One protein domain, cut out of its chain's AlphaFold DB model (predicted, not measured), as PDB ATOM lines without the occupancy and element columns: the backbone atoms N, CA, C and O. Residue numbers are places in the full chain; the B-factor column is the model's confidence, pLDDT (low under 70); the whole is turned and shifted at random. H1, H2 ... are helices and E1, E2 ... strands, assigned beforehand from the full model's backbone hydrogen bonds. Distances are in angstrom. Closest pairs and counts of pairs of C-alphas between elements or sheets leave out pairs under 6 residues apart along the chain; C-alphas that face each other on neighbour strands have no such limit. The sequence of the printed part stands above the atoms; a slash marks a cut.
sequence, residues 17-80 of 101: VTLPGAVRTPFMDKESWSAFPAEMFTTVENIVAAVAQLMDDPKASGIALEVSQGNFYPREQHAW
ATOM      1  N   VAL A  17      51.756  39.904 -28.596       96.19
ATOM      2  CA  VAL A  17      51.299  41.284 -28.381       96.19
ATOM      3  C   VAL A  17      50.076  41.552 -29.235       96.19
ATOM      4  O   VAL A  17      50.011  41.154 -30.398       96.19
ATOM      5  N   THR A  18      49.128  42.277 -28.661       96.81
ATOM      6  CA  THR A  18      48.033  42.898 -29.398       96.81
ATOM      7  C   THR A  18      48.397  44.341 -29.715       96.81
ATOM      8  O   THR A  18      48.922  45.044 -28.851       96.81
ATOM      9  N   LEU A  19      48.085  44.800 -30.922       96.75
ATOM     10  CA  LEU A  19      48.237  46.192 -31.345       96.75
ATOM     11  C   LEU A  19      46.839  46.756 -31.637       96.75
ATOM     12  O   LEU A  19      46.367  46.626 -32.767       96.75
ATOM     13  N   PRO A  20      46.128  47.300 -30.634       96.94
ATOM     14  CA  PRO A  20      44.810  47.876 -30.860       96.94
ATOM     15  C   PRO A  20      44.896  49.109 -31.761       96.94
ATOM     16  O   PRO A  20      45.813  49.921 -31.619       96.94
ATOM     17  N   GLY A  21      43.917  49.257 -32.653       94.75
ATOM     18  CA  GLY A  21      43.680  50.471 -33.424       94.75
ATOM     19  C   GLY A  21      43.158  51.607 -32.541       94.75
ATOM     20  O   GLY A  21      43.454  51.691 -31.351       94.75
ATOM     21  N   ALA A  22      42.351  52.505 -33.105       93.69
ATOM     22  CA  ALA A  22      41.780  53.603 -32.329       93.69
ATOM     23  C   ALA A  22      40.876  53.062 -31.207       93.69
ATOM     24  O   ALA A  22      39.844  52.463 -31.485       93.69
ATOM     25  N   VAL A  23      41.241  53.297 -29.946       93.94
ATOM     26  CA  VAL A  23      40.447  52.925 -28.765       93.94
ATOM     27  C   VAL A  23      40.021  54.200 -28.052       93.94
ATOM     28  O   VAL A  23      40.824  55.117 -27.870       93.94
ATOM     29  N   ARG A  24      38.760  54.268 -27.618       92.00
ATOM     30  CA  ARG A  24      38.305  55.369 -26.763       92.00
ATOM     31  C   ARG A  24      38.992  55.272 -25.406       92.00
ATOM     32  O   ARG A  24      38.878  54.263 -24.715       92.00
ATOM     33  N   THR A  25      39.686  56.333 -25.023       89.56
ATOM     34  CA  THR A  25      40.391  56.431 -23.742       89.56
ATOM     35  C   THR A  25      39.809  57.565 -22.895       89.56
ATOM     36  O   THR A  25      39.139  58.453 -23.433       89.56
ATOM     37  N   PRO A  26      40.090  57.596 -21.580       91.31
ATOM     38  CA  PRO A  26      39.671  58.693 -20.705       91.31
ATOM     39  C   PRO A  26      40.358  60.046 -20.972       91.31
ATOM     40  O   PRO A  26      40.120  60.990 -20.226       91.31
ATOM     41  N   PHE A  27      41.226  60.160 -21.986       92.00
ATOM     42  CA  PHE A  27      41.973  61.391 -22.279       92.00
ATOM     43  C   PHE A  27      41.147  62.479 -22.984       92.00
ATOM     44  O   PHE A  27      41.620  63.603 -23.118       92.00
ATOM     45  N   MET A  28      39.927  62.159 -23.428       89.88
ATOM     46  CA  MET A  28      38.974  63.111 -24.007       89.88
ATOM     47  C   MET A  28      37.596  62.916 -23.369       89.88
ATOM     48  O   MET A  28      37.228  61.800 -22.986       89.88
ATOM     49  N   ASP A  29      36.835  64.004 -23.257       91.12
ATOM     50  CA  ASP A  29      35.471  63.970 -22.734       91.12
ATOM     51  C   ASP A  29      34.470  63.365 -23.737       91.12
ATOM     52  O   ASP A  29      34.769  63.090 -24.904       91.12
ATOM     53  N   LYS A  30      33.251  63.102 -23.254       87.06
ATOM     54  CA  LYS A  30      32.195  62.466 -24.057       87.06
ATOM     55  C   LYS A  30      31.781  63.316 -25.259       87.06
ATOM     56  O   LYS A  30      31.450  62.754 -26.299       87.06
ATOM     57  N   GLU A  31      31.790  64.638 -25.113       90.06
ATOM     58  CA  GLU A  31      31.402  65.577 -26.167       90.06
ATOM     59  C   GLU A  31      32.429  65.568 -27.299       90.06
ATOM     60  O   GLU A  31      32.060  65.398 -28.460       90.06
ATOM     61  N   SER A  32      33.718  65.600 -26.974       89.31
ATOM     62  CA  SER A  32      34.799  65.506 -27.956       89.31
ATOM     63  C   SER A  32      34.775  64.167 -28.697       89.31
ATOM     64  O   SER A  32      34.994  64.116 -29.907       89.31
ATOM     65  N   TRP A  33      34.448  63.072 -28.002       89.12
ATOM     66  CA  TRP A  33      34.286  61.762 -28.639       89.12
ATOM     67  C   TRP A  33      33.047  61.649 -29.532       89.12
ATOM     68  O   TRP A  33      33.038  60.811 -30.434       89.12
ATOM     69  N   SER A  34      32.015  62.470 -29.311       87.50
ATOM     70  CA  SER A  34      30.779  62.441 -30.107       87.50
ATOM     71  C   SER A  34      30.983  62.870 -31.564       87.50
ATOM     72  O   SER A  34      30.196  62.487 -32.426       87.50
ATOM     73  N   ALA A  35      32.077  63.584 -31.860       91.12
ATOM     74  CA  ALA A  35      32.459  63.964 -33.218       91.12
ATOM     75  C   ALA A  35      32.901  62.773 -34.093       91.12
ATOM     76  O   ALA A  35      32.981  62.900 -35.313       91.12
ATOM     77  N   PHE A  36      33.192  61.617 -33.487       89.50
ATOM     78  CA  PHE A  36      33.691  60.430 -34.171       89.50
ATOM     79  C   PHE A  36      32.649  59.302 -34.116       89.50
ATOM     80  O   PHE A  36      32.298  58.865 -33.010       89.50
ATOM     81  N   PRO A  37      32.188  58.778 -35.270       90.19
ATOM     82  CA  PRO A  37      31.317  57.607 -35.305       90.19
ATOM     83  C   PRO A  37      31.861  56.441 -34.466       90.19
ATOM     84  O   PRO A  37      33.066  56.173 -34.443       90.19
ATOM     85  N   ALA A  38      30.978  55.770 -33.721       86.12
ATOM     86  CA  ALA A  38      31.370  54.759 -32.736       86.12
ATOM     87  C   ALA A  38      32.009  53.527 -33.392       86.12
ATOM     88  O   ALA A  38      32.931  52.936 -32.834       86.12
ATOM     89  N   GLU A  39      31.560  53.191 -34.597       88.94
ATOM     90  CA  GLU A  39      32.033  52.092 -35.432       88.94
ATOM     91  C   GLU A  39      33.496  52.230 -35.876       88.94
ATOM     92  O   GLU A  39      34.107  51.245 -36.280       88.94
ATOM     93  N   MET A  40      34.090  53.424 -35.784       90.50
ATOM     94  CA  MET A  40      35.501  53.614 -36.135       90.50
ATOM     95  C   MET A  40      36.455  53.061 -35.074       90.50
ATOM     96  O   MET A  40      37.644  52.896 -35.352       90.50
ATOM     97  N   PHE A  41      35.958  52.796 -33.864       93.81
ATOM     98  CA  PHE A  41      36.786  52.424 -32.729       93.81
ATOM     99  C   PHE A  41      36.866  50.912 -32.538       93.81
ATOM    100  O   PHE A  41      35.896  50.174 -32.677       93.81
ATOM    101  N   THR A  42      38.049  50.470 -32.137       96.38
ATOM    102  CA  THR A  42      38.288  49.146 -31.573       96.38
ATOM    103  C   THR A  42      37.763  49.134 -30.146       96.38
ATOM    104  O   THR A  42      38.152  49.975 -29.330       96.38
ATOM    105  N   THR A  43      36.863  48.203 -29.846       95.31
ATOM    106  CA  THR A  43      36.303  48.078 -28.500       95.31
ATOM    107  C   THR A  43      37.196  47.214 -27.614       95.31
ATOM    108  O   THR A  43      38.069  46.483 -28.092       95.31
ATOM    109  N   VAL A  44      36.977  47.272 -26.299       95.38
ATOM    110  CA  VAL A  44      37.693  46.406 -25.350       95.38
ATOM    111  C   VAL A  44      37.381  44.935 -25.629       95.38
ATOM    112  O   VAL A  44      38.277  44.101 -25.568       95.38
ATOM    113  N   GLU A  45      36.148  44.619 -26.017       96.81
ATOM    114  CA  GLU A  45      35.718  43.268 -26.380       96.81
ATOM    115  C   GLU A  45      36.511  42.729 -27.576       96.81
ATOM    116  O   GLU A  45      36.907  41.564 -27.564       96.81
ATOM    117  N   ASN A  46      36.816  43.568 -28.575       96.56
ATOM    118  CA  ASN A  46      37.680  43.157 -29.682       96.56
ATOM    119  C   ASN A  46      39.098  42.820 -29.202       96.56
ATOM    120  O   ASN A  46      39.672  41.816 -29.620       96.56
ATOM    121  N   ILE A  47      39.658  43.622 -28.293       97.06
ATOM    122  CA  ILE A  47      40.998  43.384 -27.734       97.06
ATOM    123  C   ILE A  47      41.015  42.089 -26.913       97.06
ATOM    124  O   ILE A  47      41.926  41.278 -27.060       97.06
ATOM    125  N   VAL A  48      39.993  41.859 -26.084       97.50
ATOM    126  CA  VAL A  48      39.853  40.625 -25.297       97.50
ATOM    127  C   VAL A  48      39.730  39.406 -26.214       97.50
ATOM    128  O   VAL A  48      40.383  38.396 -25.961       97.50
ATOM    129  N   ALA A  49      38.971  39.505 -27.309       97.75
ATOM    130  CA  ALA A  49      38.871  38.437 -28.300       97.75
ATOM    131  C   ALA A  49      40.227  38.128 -28.967       97.75
ATOM    132  O   ALA A  49      40.566  36.958 -29.135       97.75
ATOM    133  N   ALA A  50      41.042  39.146 -29.267       97.81
ATOM    134  CA  ALA A  50      42.399  38.946 -29.783       97.81
ATOM    135  C   ALA A  50      43.303  38.215 -28.778       97.81
ATOM    136  O   ALA A  50      44.059  37.316 -29.148       97.81
ATOM    137  N   VAL A  51      43.226  38.593 -27.496       98.06
ATOM    138  CA  VAL A  51      43.973  37.922 -26.422       98.06
ATOM    139  C   VAL A  51      43.540  36.463 -26.305       98.06
ATOM    140  O   VAL A  51      44.404  35.591 -26.239       98.06
ATOM    141  N   ALA A  52      42.232  36.188 -26.338       97.88
ATOM    142  CA  ALA A  52      41.700  34.828 -26.317       97.88
ATOM    143  C   ALA A  52      42.207  34.007 -27.513       97.88
ATOM    144  O   ALA A  52      42.735  32.919 -27.316       97.88
ATOM    145  N   GLN A  53      42.178  34.562 -28.729       97.12
ATOM    146  CA  GLN A  53      42.697  33.891 -29.926       97.12
ATOM    147  C   GLN A  53      44.180  33.502 -29.790       97.12
ATOM    148  O   GLN A  53      44.570  32.394 -30.155       97.12
ATOM    149  N   LEU A  54      45.017  34.392 -29.247       97.38
ATOM    150  CA  LEU A  54      46.437  34.108 -29.006       97.38
ATOM    151  C   LEU A  54      46.649  33.105 -27.862       97.38
ATOM    152  O   LEU A  54      47.615  32.342 -27.873       97.38
ATOM    153  N   MET A  55      45.782  33.122 -26.852       97.56
ATOM    154  CA  MET A  55      45.841  32.194 -25.726       97.56
ATOM    155  C   MET A  55      45.450  30.777 -26.154       97.56
ATOM    156  O   MET A  55      46.152  29.836 -25.783       97.56
ATOM    157  N   ASP A  56      44.407  30.639 -26.969       97.56
ATOM    158  CA  ASP A  56      43.858  29.352 -27.402       97.56
ATOM    159  C   ASP A  56      44.690  28.684 -28.507       97.56
ATOM    160  O   ASP A  56      44.653  27.461 -28.642       97.56
ATOM    161  N   ASP A  57      45.479  29.444 -29.276       96.88
ATOM    162  CA  ASP A  57      46.419  28.879 -30.247       96.88
ATOM    163  C   ASP A  57      47.716  28.407 -29.553       96.88
ATOM    164  O   ASP A  57      48.562  29.232 -29.185       96.88
ATOM    165  N   PRO A  58      47.963  27.087 -29.418       95.69
ATOM    166  CA  PRO A  58      49.172  26.573 -28.777       95.69
ATOM    167  C   PRO A  58      50.453  26.909 -29.554       95.69
ATOM    168  O   PRO A  58      51.547  26.803 -28.999       95.69
ATOM    169  N   LYS A  59      50.344  27.308 -30.827       95.00
ATOM    170  CA  LYS A  59      51.475  27.697 -31.677       95.00
ATOM    171  C   LYS A  59      51.753  29.198 -31.645       95.00
ATOM    172  O   LYS A  59      52.803  29.619 -32.129       95.00
ATOM    173  N   ALA A  60      50.868  30.008 -31.064       95.25
ATOM    174  CA  ALA A  60      51.057  31.450 -30.996       95.25
ATOM    175  C   ALA A  60      52.167  31.802 -29.997       95.25
ATOM    176  O   ALA A  60      51.938  31.837 -28.784       95.25
ATOM    177  N   SER A  61      53.367  32.076 -30.511       95.12
ATOM    178  CA  SER A  61      54.482  32.684 -29.783       95.12
ATOM    179  C   SER A  61      55.244  33.636 -30.704       95.12
ATOM    180  O   SER A  61      55.533  33.312 -31.854       95.12
ATOM    181  N   GLY A  62      55.572  34.824 -30.203       94.06
ATOM    182  CA  GLY A  62      56.226  35.889 -30.960       94.06
ATOM    183  C   GLY A  62      55.303  36.629 -31.932       94.06
ATOM    184  O   GLY A  62      55.802  37.394 -32.756       94.06
ATOM    185  N   ILE A  63      53.985  36.431 -31.847       95.06
ATOM    186  CA  ILE A  63      53.018  37.017 -32.776       95.06
ATOM    187  C   ILE A  63      52.651  38.437 -32.349       95.06
ATOM    188  O   ILE A  63      52.287  38.684 -31.198       95.06
ATOM    189  N   ALA A  64      52.707  39.364 -33.304       96.19
ATOM    190  CA  ALA A  64      52.035  40.651 -33.202       96.19
ATOM    191  C   ALA A  64      50.697  40.567 -33.925       96.19
ATOM    192  O   ALA A  64      50.668  40.297 -35.122       96.19
ATOM    193  N   LEU A  65      49.604  40.787 -33.203       96.81
ATOM    194  CA  LEU A  65      48.253  40.753 -33.744       96.81
ATOM    195  C   LEU A  65      47.663  42.157 -33.686       96.81
ATOM    196  O   LEU A  65      47.345  42.664 -32.612       96.81
ATOM    197  N   GLU A  66      47.554  42.809 -34.837       97.88
ATOM    198  CA  GLU A  66      46.858  44.086 -34.937       97.88
ATOM    199  C   GLU A  66      45.351  43.855 -34.856       97.88
ATOM    200  O   GLU A  66      44.817  42.955 -35.505       97.88
ATOM    201  N   VAL A  67      44.687  44.649 -34.022       97.88
ATOM    202  CA  VAL A  67      43.251  44.562 -33.761       97.88
ATOM    203  C   VAL A  67      42.641  45.868 -34.218       97.88
ATOM    204  O   VAL A  67      42.809  46.891 -33.559       97.88
ATOM    205  N   SER A  68      41.962  45.848 -35.356       95.56
ATOM    206  CA  SER A  68      41.295  47.033 -35.886       95.56
ATOM    207  C   SER A  68      39.810  46.751 -35.968       95.56
ATOM    208  O   SER A  68      39.360  45.940 -36.785       95.56
ATOM    209  N   GLN A  69      39.061  47.398 -35.073       90.06
ATOM    210  CA  GLN A  69      37.653  47.094 -34.839       90.06
ATOM    211  C   GLN A  69      37.526  45.593 -34.524       90.06
ATOM    212  O   GLN A  69      38.251  45.095 -33.669       90.06
ATOM    213  N   GLY A  70      36.672  44.851 -35.231       87.94
ATOM    214  CA  GLY A  70      36.508  43.403 -35.058       87.94
ATOM    215  C   GLY A  70      37.465  42.515 -35.860       87.94
ATOM    216  O   GLY A  70      37.284  41.301 -35.853       87.94
ATOM    217  N   ASN A  71      38.437  43.083 -36.578       95.50
ATOM    218  CA  ASN A  71      39.340  42.319 -37.438       95.50
ATOM    219  C   ASN A  71      40.709  42.104 -36.780       95.50
ATOM    220  O   ASN A  71      41.217  42.980 -36.076       95.50
ATOM    221  N   PHE A  72      41.326  40.959 -37.078       96.94
ATOM    222  CA  PHE A  72      42.613  40.541 -36.522       96.94
ATOM    223  C   PHE A  72      43.631  40.317 -37.641       96.94
ATOM    224  O   PHE A  72      43.424  39.480 -38.520       96.94
ATOM    225  N   TYR A  73      44.746  41.041 -37.595       96.88
ATOM    226  CA  TYR A  73      45.774  41.011 -38.632       96.88
ATOM    227  C   TYR A  73      47.124  40.615 -38.029       96.88
ATOM    228  O   TYR A  73      47.760  41.431 -37.351       96.88
ATOM    229  N   PRO A  74      47.596  39.374 -38.245       95.56
ATOM    230  CA  PRO A  74      48.949  38.996 -37.878       95.56
ATOM    231  C   PRO A  74      49.942  39.881 -38.630       95.56
ATOM    232  O   PRO A  74      49.910  39.978 -39.857       95.56
ATOM    233  N   ARG A  75      50.819  40.552 -37.893       95.12
ATOM    234  CA  ARG A  75      51.816  41.453 -38.456       95.12
ATOM    235  C   ARG A  75      53.089  40.692 -38.747       95.12
ATOM    236  O   ARG A  75      53.644  40.024 -37.872       95.12
ATOM    237  N   GLU A  76      53.581  40.862 -39.969       92.38
ATOM    238  CA  GLU A  76      54.919  40.417 -40.311       92.38
ATOM    239  C   GLU A  76      55.941  41.148 -39.441       92.38
ATOM    240  O   GLU A  76      55.840  42.343 -39.134       92.38
ATOM    241  N   GLN A  77      56.942  40.397 -39.014       88.25
ATOM    242  CA  GLN A  77      57.985  40.937 -38.184       88.25
ATOM    243  C   GLN A  77      58.897  41.848 -39.021       88.25
ATOM    244  O   GLN A  77      59.643  41.373 -39.866       88.25
ATOM    245  N   HIS A  78      58.875  43.155 -38.742       89.56
ATOM    246  CA  HIS A  78      59.736  44.129 -39.428       89.56
ATOM    247  C   HIS A  78      61.226  43.744 -39.442       89.56
ATOM    248  O   HIS A  78      61.720  43.098 -38.519       89.56
ATOM    249  N   ALA A  79      61.985  44.207 -40.435       91.94
ATOM    250  CA  ALA A  79      63.439  44.060 -40.422       91.94
ATOM    251  C   ALA A  79      64.062  44.704 -39.165       91.94
ATOM    252  O   ALA A  79      63.447  45.524 -38.480       91.94
ATOM    253  N   TRP A  80      65.279  44.288 -38.825       92.25
ATOM    254  CA  TRP A  80      66.071  44.997 -37.820       92.25
ATOM    255  C   TRP A  80      66.430  46.390 -38.331       92.25
ATOM    256  O   TRP A  80      66.659  46.554 -39.528       92.25
TER     257      TRP A  80
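What this domain is: This is residues 17 to 80 of the 101 residues of the protein "15-hydroxyprostaglandin dehydrogenase" of Ophiostoma piceae (strain UAMH 11346) (UniProt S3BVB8). A small sheet of three strands, E1, E2 and E3, has one long helix, H2, over one face, while its other face is bare. Between E1 and H2 the chain makes a wide excursion away from the sheet, with the short helix H1 near its far end, where residues 26 to 32 stick out. The printed part has 64 residues, with two named helices and three named strands in the order E1, H1, H2, E2, E3; the sheet's order is E1, E2, E3, and it is mixed. The class is mixed, helices and strands, in two layers, a helix on one face of a sheet. The whole is loose, with a radius of gyration of the C-alphas of 13.9 A and spans of 43 by 29 by 17 A.

How they stand to each other: In the sheet, E2, residues 64 to 68, is the inner strand, and E1, residues 17 to 20, and E3, residues 71 to 75, are the edge strands. E1 and E2 are parallel, at 19 degrees, with N 19 and O 65 within hydrogen-bond range at 2.8 A and N 67 and O 19 at 2.9 A. E2 and E3 are antiparallel, at 150 degrees, and form a hairpin with a tight link; N 73 and O 66 are within hydrogen-bond range at 2.8 A, as are N 75 and O 64 at 2.8 A. H2, residues 44 to 56, is on the sheet at a height over the sheet of 9.2 A. It lies over E2 with 7 of its C-alphas and only just over E1, with 3. On the local plane its line stands at 28 degrees to that of E2, only just along the strands. The closest C-alphas of H2 and E2 are those of Ile 47 and Val 67, 6.5 A apart. H1, residues 30 to 34, is not on the sheet and is apart from H2, E2 and E3. E1, H1, H2 and E2 form a strand-helix-strand unit, two parallel neighbour strands with helices between, and its crossover is left-handed. In H1 and H2 every O i to N i+4 pair is within hydrogen-bond range.

Where its parts are: E1 begins at C-alpha 17, (51.299, 41.284, -28.381), and measures 9.6 A. H1 measures 6.2 A. H2 runs 18.2 A, from C-alpha 44 at (37.693, 46.406, -25.350). E2 measures 12.8 A, and E3 12.5 A, ending at C-alpha 75, (51.816, 41.453, -38.456).

The domain as a whole: The two C-alphas farthest apart are those of Glu 31 and Lys 59, at 43.2 A. Residues 55 to 60, of which 55 and 56 belong to H2, stand free too. The printed part has no cut, and no link is long. The mean pLDDT of the printed part is 93.9, and no printed residue is under 70.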